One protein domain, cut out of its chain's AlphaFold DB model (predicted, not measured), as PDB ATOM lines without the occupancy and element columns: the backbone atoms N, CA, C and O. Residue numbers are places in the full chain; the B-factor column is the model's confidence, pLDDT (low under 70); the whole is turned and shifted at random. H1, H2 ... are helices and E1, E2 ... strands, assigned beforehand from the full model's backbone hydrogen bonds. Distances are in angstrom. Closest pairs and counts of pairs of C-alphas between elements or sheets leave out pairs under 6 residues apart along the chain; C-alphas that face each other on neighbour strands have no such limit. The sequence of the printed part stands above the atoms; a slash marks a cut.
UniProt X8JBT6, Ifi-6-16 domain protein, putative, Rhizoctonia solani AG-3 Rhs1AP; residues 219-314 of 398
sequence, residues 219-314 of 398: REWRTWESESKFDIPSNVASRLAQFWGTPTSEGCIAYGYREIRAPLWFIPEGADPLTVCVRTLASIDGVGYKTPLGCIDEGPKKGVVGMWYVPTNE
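Overview. This is residues 219 to 314 of the 398 residues of the protein "Ifi-6-16 domain protein, putative" of Rhizoctonia solani AG-3 Rhs1AP (UniProt X8JBT6). A strongly twisted sheet of four antiparallel strands, in the order E2, E3, E7, E6, makes the larger part, with H3 packed over its E7 and E6 side. A smaller antiparallel sheet, in the order E1, E5, E4, comes near the large one between E4 and E7; H2 covers E4 and E5, and H1 grazes both sheets. The printed part has 96 residues, with three named helices and seven named strands in the order H1, E1, H2, E2, E3, H3, E4, E5, E6, E7, and its class is mixed, helices and strands. The whole is compact, with a radius of gyration of the C-alphas of 13.0 A and spans of 39 by 29 by 22 A.

Along the chain. Start in the large sheet with E7, the longest strand, residues 304 to 311: find C-alpha 304 at (-113.356, -68.269, 129.007) and follow it for 22.9 A to C-alpha 311 at (-116.190, -78.970, 108.954). Next to it look for E3, residues 257 to 263, 19.8 A long, and then E2, residues 248 to 254, 16.5 A long. On the other side of E7 is E6, residues 294 to 297, 10.3 A long. The small sheet has three short strands: E1 at residues 229 to 231, E5 at residues 287 to 289 and E4 at residues 282 to 284. The longest helix is H1, residues 219 to 228, which begins at C-alpha 219 at (-102.619, -72.626, 106.311) and is 14.5 A long. H2 takes residues 234 to 240 and is 10.0 A long; H3 takes residues 273 to 279 and is 10.3 A long.

Arrangement. Begin at the inner strands E3 and E7, antiparallel at 157 degrees, where N 260 and O 308 are within hydrogen-bond range at 2.8 A. E2 and E3 form a hairpin; look at N 248 and O 261, 2.8 A apart. E6 and E7 form another, with N 305 and O 296 at 2.8 A. From edge strand E2 to edge strand E6 the strands' lines turn by 43 degrees and the way across turns by 89 degrees. H3 is on this sheet at a height of 8.3 A, over E6 and, only just, with 3 of its 7 C-alphas, over E7; on the local plane it runs along the strands, at 13 degrees to E6. The closest C-alphas of H3 and E6 are those of Cys 277 and Cys 295, 6.2 A apart. In the small sheet the hairpin E4 and E5 has N 289 and O 282 at 2.8 A, and E1 and E5 are antiparallel with N 230 and O 288 at 2.9 A. The closest C-alphas of E4 and E7, Ile 284 and Val 310, are 7.8 A apart, while E3 and E4 are only just apart, at 8.4 A. H2 is on the small sheet at a height of 8.7 A, and its closest C-alpha pair with E4 is Ala 237 and Ser 283, at 5.4 A. H1 only grazes the large sheet with residues 221 to 225 and the small one with residues 224 to 228. The three helices are apart from one another. Every O i to N i+4 pair is within hydrogen-bond range in H1, against 2 of 3 in H2 and 2 of 3 in H3.

Size, cuts and confidence. Look for the two C-alphas farthest apart, those of Gly 270 and Glu 314, at 41.0 A. The printed part has no cut and no long link; the links H2 to E2, E3 to H3 and E6 to E7 are short, the others tight. The mean pLDDT of the printed part is 84.1, and residues 219 to 220 are under 70.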
ATOM      1  N   ARG A 219    -103.449 -71.415 106.178       54.78
ATOM      2  CA  ARG A 219    -102.619 -72.626 106.311       54.78
ATOM      3  C   ARG A 219    -102.387 -73.049 107.759       54.78
ATOM      4  O   ARG A 219    -102.177 -74.240 108.010       54.78
ATOM      5  N   GLU A 220    -102.443 -72.119 108.706       63.59
ATOM      6  CA  GLU A 220    -102.146 -72.399 110.113       63.59
ATOM      7  C   GLU A 220    -103.269 -73.221 110.763       63.59
ATOM      8  O   GLU A 220    -103.011 -74.267 111.367       63.59
ATOM      9  N   TRP A 221    -104.534 -72.851 110.539       74.56
ATOM     10  CA  TRP A 221    -105.661 -73.571 111.141       74.56
ATOM     11  C   TRP A 221    -105.897 -74.958 110.517       74.56
ATOM     12  O   TRP A 221    -106.321 -75.873 111.220       74.56
ATOM     13  N   ARG A 222    -105.574 -75.171 109.230       78.25
ATOM     14  CA  ARG A 222    -105.650 -76.511 108.606       78.25
ATOM     15  C   ARG A 222    -104.681 -77.499 109.255       78.25
ATOM     16  O   ARG A 222    -105.004 -78.675 109.415       78.25
ATOM     17  N   THR A 223    -103.503 -77.015 109.654       81.38
ATOM     18  CA  THR A 223    -102.527 -77.818 110.403       81.38
ATOM     19  C   THR A 223    -103.102 -78.185 111.769       81.38
ATOM     20  O   THR A 223    -103.159 -79.370 112.104       81.38
ATOM     21  N   TRP A 224    -103.641 -77.200 112.499       83.38
ATOM     22  CA  TRP A 224    -104.347 -77.436 113.763       83.38
ATOM     23  C   TRP A 224    -105.479 -78.461 113.625       83.38
ATOM     24  O   TRP A 224    -105.577 -79.361 114.459       83.38
ATOM     25  N   GLU A 225    -106.317 -78.375 112.584       83.75
ATOM     26  CA  GLU A 225    -107.415 -79.329 112.379       83.75
ATOM     27  C   GLU A 225    -106.860 -80.755 112.293       83.75
ATOM     28  O   GLU A 225    -107.312 -81.643 113.016       83.75
ATOM     29  N   SER A 226    -105.837 -80.964 111.459       83.75
ATOM     30  CA  SER A 226    -105.244 -82.286 111.248       83.75
ATOM     31  C   SER A 226    -104.605 -82.882 112.509       83.75
ATOM     32  O   SER A 226    -104.666 -84.092 112.722       83.75
ATOM     33  N   GLU A 227    -104.019 -82.046 113.370       84.69
ATOM     34  CA  GLU A 227    -103.337 -82.491 114.589       84.69
ATOM     35  C   GLU A 227    -104.300 -82.691 115.768       84.69
ATOM     36  O   GLU A 227    -104.094 -83.580 116.613       84.69
ATOM     37  N   SER A 228    -105.345 -81.863 115.840       84.06
ATOM     38  CA  SER A 228    -106.287 -81.818 116.957       84.06
ATOM     39  C   SER A 228    -107.444 -82.800 116.805       84.06
ATOM     40  O   SER A 228    -107.910 -83.324 117.818       84.06
ATOM     41  N   LYS A 229    -107.897 -83.066 115.578       87.19
ATOM     42  CA  LYS A 229    -109.070 -83.896 115.303       87.19
ATOM     43  C   LYS A 229    -108.797 -85.376 115.570       87.19
ATOM     44  O   LYS A 229    -107.741 -85.906 115.225       87.19
ATOM     45  N   PHE A 230    -109.754 -86.058 116.190       84.88
ATOM     46  CA  PHE A 230    -109.711 -87.502 116.405       84.88
ATOM     47  C   PHE A 230    -111.118 -88.098 116.504       84.88
ATOM     48  O   PHE A 230    -112.065 -87.437 116.938       84.88
ATOM     49  N   ASP A 231    -111.250 -89.365 116.121       86.06
ATOM     50  CA  ASP A 231    -112.515 -90.090 116.224       86.06
ATOM     51  C   ASP A 231    -112.792 -90.498 117.673       86.06
ATOM     52  O   ASP A 231    -111.903 -90.967 118.392       86.06
ATOM     53  N   ILE A 232    -114.046 -90.347 118.102       81.88
ATOM     54  CA  ILE A 232    -114.478 -90.682 119.460       81.88
ATOM     55  C   ILE A 232    -115.710 -91.588 119.464       81.88
ATOM     56  O   ILE A 232    -116.685 -91.321 118.762       81.88
ATOM     57  N   PRO A 233    -115.730 -92.635 120.306       82.44
ATOM     58  CA  PRO A 233    -116.955 -93.363 120.610       82.44
ATOM     59  C   PRO A 233    -117.990 -92.459 121.303       82.44
ATOM     60  O   PRO A 233    -117.640 -91.593 122.112       82.44
ATOM     61  N   SER A 234    -119.282 -92.694 121.054       76.38
ATOM     62  CA  SER A 234    -120.380 -91.846 121.551       76.38
ATOM     63  C   SER A 234    -120.422 -91.699 123.079       76.38
ATOM     64  O   SER A 234    -120.735 -90.630 123.597       76.38
ATOM     65  N   ASN A 235    -120.044 -92.740 123.826       76.12
ATOM     66  CA  ASN A 235    -119.974 -92.700 125.290       76.12
ATOM     67  C   ASN A 235    -118.851 -91.789 125.821       76.12
ATOM     68  O   ASN A 235    -118.977 -91.241 126.917       76.12
ATOM     69  N   VAL A 236    -117.758 -91.629 125.070       77.56
ATOM     70  CA  VAL A 236    -116.664 -90.698 125.389       77.56
ATOM     71  C   VAL A 236    -117.073 -89.274 125.015       77.56
ATOM     72  O   VAL A 236    -116.862 -88.357 125.808       77.56
ATOM     73  N   ALA A 237    -117.755 -89.100 123.878       72.31
ATOM     74  CA  ALA A 237    -118.299 -87.818 123.430       72.31
ATOM     75  C   ALA A 237    -119.195 -87.154 124.488       72.31
ATOM     76  O   ALA A 237    -118.980 -85.997 124.848       72.31
ATOM     77  N   SER A 238    -120.133 -87.906 125.080       72.56
ATOM     78  CA  SER A 238    -121.021 -87.386 126.135       72.56
ATOM     79  C   SER A 238    -120.297 -86.991 127.427       72.56
ATOM     80  O   SER A 238    -120.824 -86.191 128.197       72.56
ATOM     81  N   ARG A 239    -119.110 -87.548 127.703       75.94
ATOM     82  CA  ARG A 239    -118.286 -87.141 128.854       75.94
ATOM     83  C   ARG A 239    -117.515 -85.862 128.557       75.94
ATOM     84  O   ARG A 239    -117.462 -84.983 129.407       75.94
ATOM     85  N   LEU A 240    -116.968 -85.738 127.349       74.81
ATOM     86  CA  LEU A 240    -116.245 -84.539 126.917       74.81
ATOM     87  C   LEU A 240    -117.163 -83.316 126.794       74.81
ATOM     88  O   LEU A 240    -116.756 -82.206 127.127       74.81
ATOM     89  N   ALA A 241    -118.419 -83.520 126.393       72.81
ATOM     90  CA  ALA A 241    -119.420 -82.457 126.317       72.81
ATOM     91  C   ALA A 241    -119.750 -81.812 127.680       72.81
ATOM     92  O   ALA A 241    -120.332 -80.740 127.702       72.81
ATOM     93  N   GLN A 242    -119.386 -82.425 128.813       79.31
ATOM     94  CA  GLN A 242    -119.669 -81.871 130.147       79.31
ATOM     95  C   GLN A 242    -118.713 -80.739 130.549       79.31
ATOM     96  O   GLN A 242    -119.023 -79.983 131.467       79.31
ATOM     97  N   PHE A 243    -117.555 -80.618 129.890       86.12
ATOM     98  CA  PHE A 243    -116.585 -79.557 130.187       86.12
ATOM     99  C   PHE A 243    -116.961 -78.214 129.556       86.12
ATOM    100  O   PHE A 243    -116.531 -77.164 130.037       86.12
ATOM    101  N   TRP A 244    -117.780 -78.247 128.508       89.00
ATOM    102  CA  TRP A 244    -118.147 -77.091 127.705       89.00
ATOM    103  C   TRP A 244    -119.648 -76.844 127.790       89.00
ATOM    104  O   TRP A 244    -120.438 -77.779 127.872       89.00
ATOM    105  N   GLY A 245    -120.044 -75.579 127.738       88.88
ATOM    106  CA  GLY A 245    -121.444 -75.225 127.598       88.88
ATOM    107  C   GLY A 245    -121.977 -75.430 126.193       88.88
ATOM    108  O   GLY A 245    -121.282 -75.916 125.302       88.88
ATOM    109  N   THR A 246    -123.238 -75.044 126.001       90.69
ATOM    110  CA  THR A 246    -123.926 -75.167 124.715       90.69
ATOM    111  C   THR A 246    -123.109 -74.501 123.605       90.69
ATOM    112  O   THR A 246    -122.909 -73.285 123.670       90.69
ATOM    113  N   PRO A 247    -122.661 -75.262 122.590       91.00
ATOM    114  CA  PRO A 247    -121.932 -74.691 121.474       91.00
ATOM    115  C   PRO A 247    -122.828 -73.744 120.676       91.00
ATOM    116  O   PRO A 247    -123.959 -74.086 120.322       91.00
ATOM    117  N   THR A 248    -122.312 -72.562 120.372       90.62
ATOM    118  CA  THR A 248    -122.935 -71.583 119.481       90.62
ATOM    119  C   THR A 248    -122.140 -71.498 118.186       90.62
ATOM    120  O   THR A 248    -120.939 -71.759 118.166       90.62
ATOM    121  N   SER A 249    -122.811 -71.145 117.092       85.69
ATOM    122  CA  SER A 249    -122.173 -70.939 115.793       85.69
ATOM    123  C   SER A 249    -122.500 -69.542 115.289       85.69
ATOM    124  O   SER A 249    -123.672 -69.168 115.274       85.69
ATOM    125  N   GLU A 250    -121.473 -68.786 114.908       76.69
ATOM    126  CA  GLU A 250    -121.603 -67.386 114.473       76.69
ATOM    127  C   GLU A 250    -121.845 -67.273 112.954       76.69
ATOM    128  O   GLU A 250    -122.459 -66.313 112.499       76.69
ATOM    129  N   GLY A 251    -121.484 -68.291 112.164       85.44
ATOM    130  CA  GLY A 251    -121.612 -68.281 110.704       85.44
ATOM    131  C   GLY A 251    -120.581 -69.182 110.031       85.44
ATOM    132  O   GLY A 251    -119.889 -69.964 110.695       85.44
ATOM    133  N   CYS A 252    -120.496 -69.091 108.707       91.31
ATOM    134  CA  CYS A 252    -119.426 -69.722 107.944       91.31
ATOM    135  C   CYS A 252    -118.164 -68.857 108.026       91.31
ATOM    136  O   CYS A 252    -118.240 -67.647 107.824       91.31
ATOM    137  N   ILE A 253    -117.024 -69.481 108.325       90.44
ATOM    138  CA  ILE A 253    -115.730 -68.792 108.470       90.44
ATOM    139  C   ILE A 253    -114.779 -69.091 107.304       90.44
ATOM    140  O   ILE A 253    -113.887 -68.319 106.982       90.44
ATOM    141  N   ALA A 254    -114.985 -70.229 106.643       91.25
ATOM    142  CA  ALA A 254    -114.272 -70.646 105.447       91.25
ATOM    143  C   ALA A 254    -115.171 -71.583 104.622       91.25
ATOM    144  O   ALA A 254    -116.192 -72.075 105.114       91.25
ATOM    145  N   TYR A 255    -114.804 -71.855 103.371       90.94
ATOM    146  CA  TYR A 255    -115.516 -72.788 102.505       90.94
ATOM    147  C   TYR A 255    -115.613 -74.171 103.161       90.94
ATOM    148  O   TYR A 255    -114.608 -74.857 103.334       90.94
ATOM    149  N   GLY A 256    -116.829 -74.586 103.508       92.06
ATOM    150  CA  GLY A 256    -117.127 -75.847 104.180       92.06
ATOM    151  C   GLY A 256    -116.855 -75.849 105.686       92.06
ATOM    152  O   GLY A 256    -116.836 -76.924 106.279       92.06
ATOM    153  N   TYR A 257    -116.643 -74.690 106.321       91.62
ATOM    154  CA  TYR A 257    -116.328 -74.599 107.751       91.62
ATOM    155  C   TYR A 257    -117.146 -73.525 108.458       91.62
ATOM    156  O   TYR A 257    -117.346 -72.416 107.958       91.62
ATOM    157  N   ARG A 258    -117.567 -73.853 109.680       91.50
ATOM    158  CA  ARG A 258    -118.224 -72.928 110.604       91.50
ATOM    159  C   ARG A 258    -117.357 -72.689 111.827       91.50
ATOM    160  O   ARG A 258    -116.693 -73.611 112.305       91.50
ATOM    161  N   GLU A 259    -117.418 -71.477 112.360       89.69
ATOM    162  CA  GLU A 259    -116.885 -71.223 113.691       89.69
ATOM    163  C   GLU A 259    -117.879 -71.738 114.736       89.69
ATOM    164  O   GLU A 259    -119.089 -71.479 114.666       89.69
ATOM    165  N   ILE A 260    -117.352 -72.486 115.700       90.44
ATOM    166  CA  ILE A 260    -118.063 -72.931 116.888       90.44
ATOM    167  C   ILE A 260    -117.387 -72.348 118.112       90.44
ATOM    168  O   ILE A 260    -116.167 -72.412 118.251       90.44
ATOM    169  N   ARG A 261    -118.202 -71.810 119.013       92.38
ATOM    170  CA  ARG A 261    -117.775 -71.203 120.270       92.38
ATOM    171  C   ARG A 261    -118.497 -71.902 121.413       92.38
ATOM    172  O   ARG A 261    -119.687 -72.186 121.306       92.38
ATOM    173  N   ALA A 262    -117.796 -72.205 122.498       92.19
ATOM    174  CA  ALA A 262    -118.414 -72.813 123.674       92.19
ATOM    175  C   ALA A 262    -117.741 -72.313 124.961       92.19
ATOM    176  O   ALA A 262    -116.508 -72.322 125.043       92.19
ATOM    177  N   PRO A 263    -118.513 -71.875 125.973       92.44
ATOM    178  CA  PRO A 263    -117.948 -71.435 127.242       92.44
ATOM    179  C   PRO A 263    -117.411 -72.633 128.028       92.44
ATOM    180  O   PRO A 263    -118.022 -73.700 128.043       92.44
ATOM    181  N   LEU A 264    -116.285 -72.459 128.710       89.00
ATOM    182  CA  LEU A 264    -115.730 -73.462 129.610       89.00
ATOM    183  C   LEU A 264    -116.504 -73.440 130.936       89.00
ATOM    184  O   LEU A 264    -116.544 -72.416 131.617       89.00
ATOM    185  N   TRP A 265    -117.125 -74.558 131.314       85.75
ATOM    186  CA  TRP A 265    -117.943 -74.630 132.531       85.75
ATOM    187  C   TRP A 265    -117.149 -74.960 133.790       85.75
ATOM    188  O   TRP A 265    -117.500 -74.490 134.871       85.75
ATOM    189  N   PHE A 266    -116.101 -75.773 133.672       77.50
ATOM    190  CA  PHE A 266    -115.371 -76.278 134.830       77.50
ATOM    191  C   PHE A 266    -113.936 -75.757 134.859       77.50
ATOM    192  O   PHE A 266    -113.088 -76.191 134.080       77.50
ATOM    193  N   ILE A 267    -113.662 -74.850 135.796       81.50
ATOM    194  CA  ILE A 267    -112.322 -74.329 136.074       81.50
ATOM    195  C   ILE A 267    -111.973 -74.715 137.517       81.50
ATOM    196  O   ILE A 267    -112.669 -74.277 138.437       81.50
ATOM    197  N   PRO A 268    -110.934 -75.542 137.743       81.00
ATOM    198  CA  PRO A 268    -110.472 -75.863 139.089       81.00
ATOM    199  C   PRO A 268    -110.092 -74.603 139.874       81.00
ATOM    200  O   PRO A 268    -109.520 -73.666 139.318       81.00
ATOM    201  N   GLU A 269    -110.368 -74.595 141.177       82.12
ATOM    202  CA  GLU A 269    -110.019 -73.468 142.042       82.12
ATOM    203  C   GLU A 269    -108.508 -73.183 141.998       82.12
ATOM    204  O   GLU A 269    -107.682 -74.091 142.099       82.12
ATOM    205  N   GLY A 270    -108.144 -71.913 141.804       79.56
ATOM    206  CA  GLY A 270    -106.750 -71.472 141.701       79.56
ATOM    207  C   GLY A 270    -106.052 -71.787 140.370       79.56
ATOM    208  O   GLY A 270    -104.903 -71.385 140.195       79.56
ATOM    209  N   ALA A 271    -106.708 -72.472 139.426       77.62
ATOM    210  CA  ALA A 271    -106.165 -72.682 138.087       77.62
ATOM    211  C   ALA A 271    -106.388 -71.456 137.190       77.62
ATOM    212  O   ALA A 271    -107.426 -70.801 137.260       77.62
ATOM    213  N   ASP A 272    -105.424 -71.180 136.309       82.19
ATOM    214  CA  ASP A 272    -105.565 -70.153 135.277       82.19
ATOM    215  C   ASP A 272    -106.600 -70.588 134.214       82.19
ATOM    216  O   ASP A 272    -106.385 -71.609 133.544       82.19
ATOM    217  N   PRO A 273    -107.705 -69.842 134.020       81.06
ATOM    218  CA  PRO A 273    -108.786 -70.218 133.107       81.06
ATOM    219  C   PRO A 273    -108.342 -70.478 131.660       81.06
ATOM    220  O   PRO A 273    -108.810 -71.429 131.028       81.06
ATOM    221  N   LEU A 274    -107.418 -69.668 131.131       81.94
ATOM    222  CA  LEU A 274    -106.921 -69.807 129.758       81.94
ATOM    223  C   LEU A 274    -106.069 -71.071 129.601       81.94
ATOM    224  O   LEU A 274    -106.250 -71.825 128.645       81.94
ATOM    225  N   THR A 275    -105.200 -71.352 130.572       80.19
ATOM    226  CA  THR A 275    -104.387 -72.576 130.610       80.19
ATOM    227  C   THR A 275    -105.249 -73.837 130.688       80.19
ATOM    228  O   THR A 275    -104.903 -74.853 130.080       80.19
ATOM    229  N   VAL A 276    -106.371 -73.792 131.413       80.38
ATOM    230  CA  VAL A 276    -107.334 -74.905 131.453       80.38
ATOM    231  C   VAL A 276    -108.015 -75.058 130.094       80.38
ATOM    232  O   VAL A 276    -108.045 -76.163 129.551       80.38
ATOM    233  N   CYS A 277    -108.490 -73.960 129.502       82.94
ATOM    234  CA  CYS A 277    -109.181 -73.976 128.214       82.94
ATOM    235  C   CYS A 277    -108.343 -74.622 127.100       82.94
ATOM    236  O   CYS A 277    -108.810 -75.562 126.459       82.94
ATOM    237  N   VAL A 278    -107.079 -74.213 126.927       84.25
ATOM    238  CA  VAL A 278    -106.223 -74.725 125.834       84.25
ATOM    239  C   VAL A 278    -105.881 -76.214 125.961       84.25
ATOM    240  O   VAL A 278    -105.441 -76.825 124.992       84.25
ATOM    241  N   ARG A 279    -106.072 -76.813 127.144       83.25
ATOM    242  CA  ARG A 279    -105.813 -78.240 127.416       83.25
ATOM    243  C   ARG A 279    -107.082 -79.083 127.488       83.25
ATOM    244  O   ARG A 279    -106.988 -80.299 127.645       83.25
ATOM    245  N   THR A 280    -108.251 -78.455 127.433       81.50
ATOM    246  CA  THR A 280    -109.526 -79.148 127.595       81.50
ATOM    247  C   THR A 280    -109.980 -79.700 126.249       81.50
ATOM    248  O   THR A 280    -110.107 -78.971 125.269       81.50
ATOM    249  N   LEU A 281    -110.231 -81.007 126.202       89.19
ATOM    250  CA  LEU A 281    -110.717 -81.680 125.002       89.19
ATOM    251  C   LEU A 281    -112.189 -81.331 124.762       89.19
ATOM    252  O   LEU A 281    -112.952 -81.150 125.711       89.19
ATOM    253  N   ALA A 282    -112.609 -81.307 123.501       87.56
ATOM    254  CA  ALA A 282    -113.995 -81.058 123.119       87.56
ATOM    255  C   ALA A 282    -114.553 -82.181 122.245       87.56
ATOM    256  O   ALA A 282    -113.816 -82.884 121.556       87.56
ATOM    257  N   SER A 283    -115.876 -82.324 122.274       89.00
ATOM    258  CA  SER A 283    -116.639 -83.152 121.346       89.00
ATOM    259  C   SER A 283    -117.674 -82.266 120.667       89.00
ATOM    260  O   SER A 283    -118.606 -81.815 121.331       89.00
ATOM    261  N   ILE A 284    -117.533 -82.036 119.364       88.69
ATOM    262  CA  ILE A 284    -118.430 -81.180 118.580       88.69
ATOM    263  C   ILE A 284    -118.902 -81.981 117.368       88.69
ATOM    264  O   ILE A 284    -118.087 -82.545 116.649       88.69
ATOM    265  N   ASP A 285    -120.220 -82.086 117.186       86.38
ATOM    266  CA  ASP A 285    -120.868 -82.894 116.136       86.38
ATOM    267  C   ASP A 285    -120.385 -84.356 116.057       86.38
ATOM    268  O   ASP A 285    -120.319 -84.956 114.988       86.38
ATOM    269  N   GLY A 286    -120.029 -84.949 117.202       82.44
ATOM    270  CA  GLY A 286    -119.517 -86.323 117.275       82.44
ATOM    271  C   GLY A 286    -118.037 -86.476 116.904       82.44
ATOM    272  O   GLY A 286    -117.528 -87.593 116.912       82.44
ATOM    273  N   VAL A 287    -117.340 -85.372 116.631       86.75
ATOM    274  CA  VAL A 287    -115.898 -85.326 116.374       86.75
ATOM    275  C   VAL A 287    -115.164 -84.836 117.621       86.75
ATOM    276  O   VAL A 287    -115.573 -83.856 118.249       86.75
ATOM    277  N   GLY A 288    -114.072 -85.510 117.984       86.94
ATOM    278  CA  GLY A 288    -113.206 -85.109 119.086       86.94
ATOM    279  C   GLY A 288    -112.139 -84.106 118.651       86.94
ATOM    280  O   GLY A 288    -111.536 -84.259 117.591       86.94
ATOM    281  N   TYR A 289    -111.858 -83.122 119.505       86.19
ATOM    282  CA  TYR A 289    -110.762 -82.163 119.344       86.19
ATOM    283  C   TYR A 289    -109.881 -82.168 120.593       86.19
ATOM    284  O   TYR A 289    -110.378 -81.996 121.710       86.19
ATOM    285  N   LYS A 290    -108.573 -82.397 120.420       84.31
ATOM    286  CA  LYS A 290    -107.598 -82.448 121.526       84.31
ATOM    287  C   LYS A 290    -107.474 -81.105 122.241       84.31
ATOM    288  O   LYS A 290    -107.293 -81.078 123.453       84.31
ATOM    289  N   THR A 291    -107.565 -80.018 121.482       81.69
ATOM    290  CA  THR A 291    -107.488 -78.641 121.973       81.69
ATOM    291  C   THR A 291    -108.420 -77.748 121.148       81.69
ATOM    292  O   THR A 291    -108.676 -78.054 119.979       81.69
ATOM    293  N   PRO A 292    -108.915 -76.632 121.710       86.56
ATOM    294  CA  PRO A 292    -109.484 -75.543 120.921       86.56
ATOM    295  C   PRO A 292    -108.463 -74.966 119.932       86.56
ATOM    296  O   PRO A 292    -107.253 -75.109 120.135       86.56
ATOM    297  N   LEU A 293    -108.951 -74.299 118.884       84.44
ATOM    298  CA  LEU A 293    -108.130 -73.466 117.996       84.44
ATOM    299  C   LEU A 293    -107.628 -72.232 118.753       84.44
ATOM    300  O   LEU A 293    -106.480 -71.824 118.615       84.44
ATOM    301  N   GLY A 294    -108.487 -71.671 119.602       85.88
ATOM    302  CA  GLY A 294    -108.156 -70.548 120.464       85.88
ATOM    303  C   GLY A 294    -109.061 -70.484 121.686       85.88
ATOM    304  O   GLY A 294    -110.134 -71.087 121.721       85.88
ATOM    305  N   CYS A 295    -108.607 -69.737 122.687       83.25
ATOM    306  CA  CYS A 295    -109.340 -69.460 123.915       83.25
ATOM    307  C   CYS A 295    -109.357 -67.953 124.153       83.25
ATOM    308  O   CYS A 295    -108.310 -67.308 124.087       83.25
ATOM    309  N   ILE A 296    -110.536 -67.401 124.434       84.31
ATOM    310  CA  ILE A 296    -110.731 -65.970 124.685       84.31
ATOM    311  C   ILE A 296    -111.410 -65.800 126.040       84.31
ATOM    312  O   ILE A 296    -112.395 -66.478 126.323       84.31
ATOM    313  N   ASP A 297    -110.903 -64.888 126.866       84.44
ATOM    314  CA  ASP A 297    -111.598 -64.439 128.072       84.44
ATOM    315  C   ASP A 297    -112.598 -63.333 127.698       84.44
ATOM    316  O   ASP A 297    -112.209 -62.214 127.358       84.44
ATOM    317  N   GLU A 298    -113.895 -63.648 127.723       84.69
ATOM    318  CA  GLU A 298    -114.972 -62.679 127.468       84.69
ATOM    319  C   GLU A 298    -115.401 -61.914 128.738       84.69
ATOM    320  O   GLU A 298    -116.434 -61.231 128.768       84.69
ATOM    321  N   GLY A 299    -114.607 -62.006 129.804       78.12
ATOM    322  CA  GLY A 299    -114.767 -61.261 131.038       78.12
ATOM    323  C   GLY A 299    -115.705 -61.923 132.055       78.12
ATOM    324  O   GLY A 299    -116.243 -63.012 131.843       78.12
ATOM    325  N   PRO A 300    -115.982 -61.238 133.180       76.38
ATOM    326  CA  PRO A 300    -116.504 -61.863 134.402       76.38
ATOM    327  C   PRO A 300    -117.870 -62.552 134.278       76.38
ATOM    328  O   PRO A 300    -118.217 -63.385 135.108       76.38
ATOM    329  N   LYS A 301    -118.680 -62.170 133.283       76.44
ATOM    330  CA  LYS A 301    -120.034 -62.715 133.080       76.44
ATOM    331  C   LYS A 301    -120.078 -63.897 132.119       76.44
ATOM    332  O   LYS A 301    -121.018 -64.681 132.187       76.44
ATOM    333  N   LYS A 302    -119.124 -63.971 131.193       76.00
ATOM    334  CA  LYS A 302    -119.118 -64.946 130.099       76.00
ATOM    335  C   LYS A 302    -117.988 -65.969 130.228       76.00
ATOM    336  O   LYS A 302    -118.105 -67.058 129.679       76.00
ATOM    337  N   GLY A 303    -116.964 -65.644 131.015       85.94
ATOM    338  CA  GLY A 303    -115.835 -66.516 131.298       85.94
ATOM    339  C   GLY A 303    -114.965 -66.757 130.070       85.94
ATOM    340  O   GLY A 303    -114.984 -65.992 129.104       85.94
ATOM    341  N   VAL A 304    -114.204 -67.848 130.121       89.12
ATOM    342  CA  VAL A 304    -113.356 -68.269 129.007       89.12
ATOM    343  C   VAL A 304    -114.162 -69.089 128.008       89.12
ATOM    344  O   VAL A 304    -114.863 -70.031 128.378       89.12
ATOM    345  N   VAL A 305    -114.027 -68.743 126.734       89.88
ATOM    346  CA  VAL A 305    -114.699 -69.373 125.599       89.88
ATOM    347  C   VAL A 305    -113.652 -70.044 124.717       89.88
ATOM    348  O   VAL A 305    -112.678 -69.408 124.312       89.88
ATOM    349  N   GLY A 306    -113.855 -71.328 124.426       90.00
ATOM    350  CA  GLY A 306    -113.093 -72.052 123.415       90.00
ATOM    351  C   GLY A 306    -113.682 -71.821 122.025       90.00
ATOM    352  O   GLY A 306    -114.890 -71.608 121.888       90.00
ATOM    353  N   MET A 307    -112.828 -71.861 121.006       89.81
ATOM    354  CA  MET A 307    -113.202 -71.681 119.603       89.81
ATOM    355  C   MET A 307    -112.687 -72.843 118.757       89.81
ATOM    356  O   MET A 307    -111.571 -73.322 118.972       89.81
ATOM    357  N   TRP A 308    -113.479 -73.274 117.778       89.56
ATOM    358  CA  TRP A 308    -113.143 -74.347 116.842       89.56
ATOM    359  C   TRP A 308    -113.643 -74.006 115.448       89.56
ATOM    360  O   TRP A 308    -114.754 -73.500 115.295       89.56
ATOM    361  N   TYR A 309    -112.866 -74.362 114.428       89.94
ATOM    362  CA  TYR A 309    -113.361 -74.411 113.055       89.94
ATOM    363  C   TYR A 309    -113.778 -75.838 112.750       89.94
ATOM    364  O   TYR A 309    -112.963 -76.757 112.770       89.94
ATOM    365  N   VAL A 310    -115.073 -76.023 112.525       90.75
ATOM    366  CA  VAL A 310    -115.679 -77.346 112.399       90.75
ATOM    367  C   VAL A 310    -116.138 -77.546 110.956       90.75
ATOM    368  O   VAL A 310    -116.906 -76.713 110.458       90.75
ATOM    369  N   PRO A 311    -115.701 -78.629 110.282       90.75
ATOM    370  CA  PRO A 311    -116.190 -78.970 108.954       90.75
ATOM    371  C   PRO A 311    -117.706 -79.134 108.942       90.75
ATOM    372  O   PRO A 311    -118.292 -79.721 109.852       90.75
ATOM    373  N   THR A 312    -118.341 -78.660 107.881       90.19
ATOM    374  CA  THR A 312    -119.785 -78.740 107.697       90.19
ATOM    375  C   THR A 312    -120.135 -78.997 106.237       90.19
ATOM    376  O   THR A 312    -119.530 -78.442 105.324       90.19
ATOM    377  N   ASN A 313    -121.156 -79.827 106.021       90.38
ATOM    378  CA  ASN A 313    -121.748 -80.075 104.702       90.38
ATOM    379  C   ASN A 313    -122.981 -79.192 104.456       90.38
ATOM    380  O   ASN A 313    -123.783 -79.453 103.558       90.38
ATOM    381  N   GLU A 314    -123.194 -78.180 105.294       89.00
ATOM    382  CA  GLU A 314    -124.272 -77.228 105.091       89.00
ATOM    383  C   GLU A 314    -124.018 -76.427 103.814       89.00
ATOM    384  O   GLU A 314    -123.018 -75.720 103.687       89.00
TER     385      GLU A 314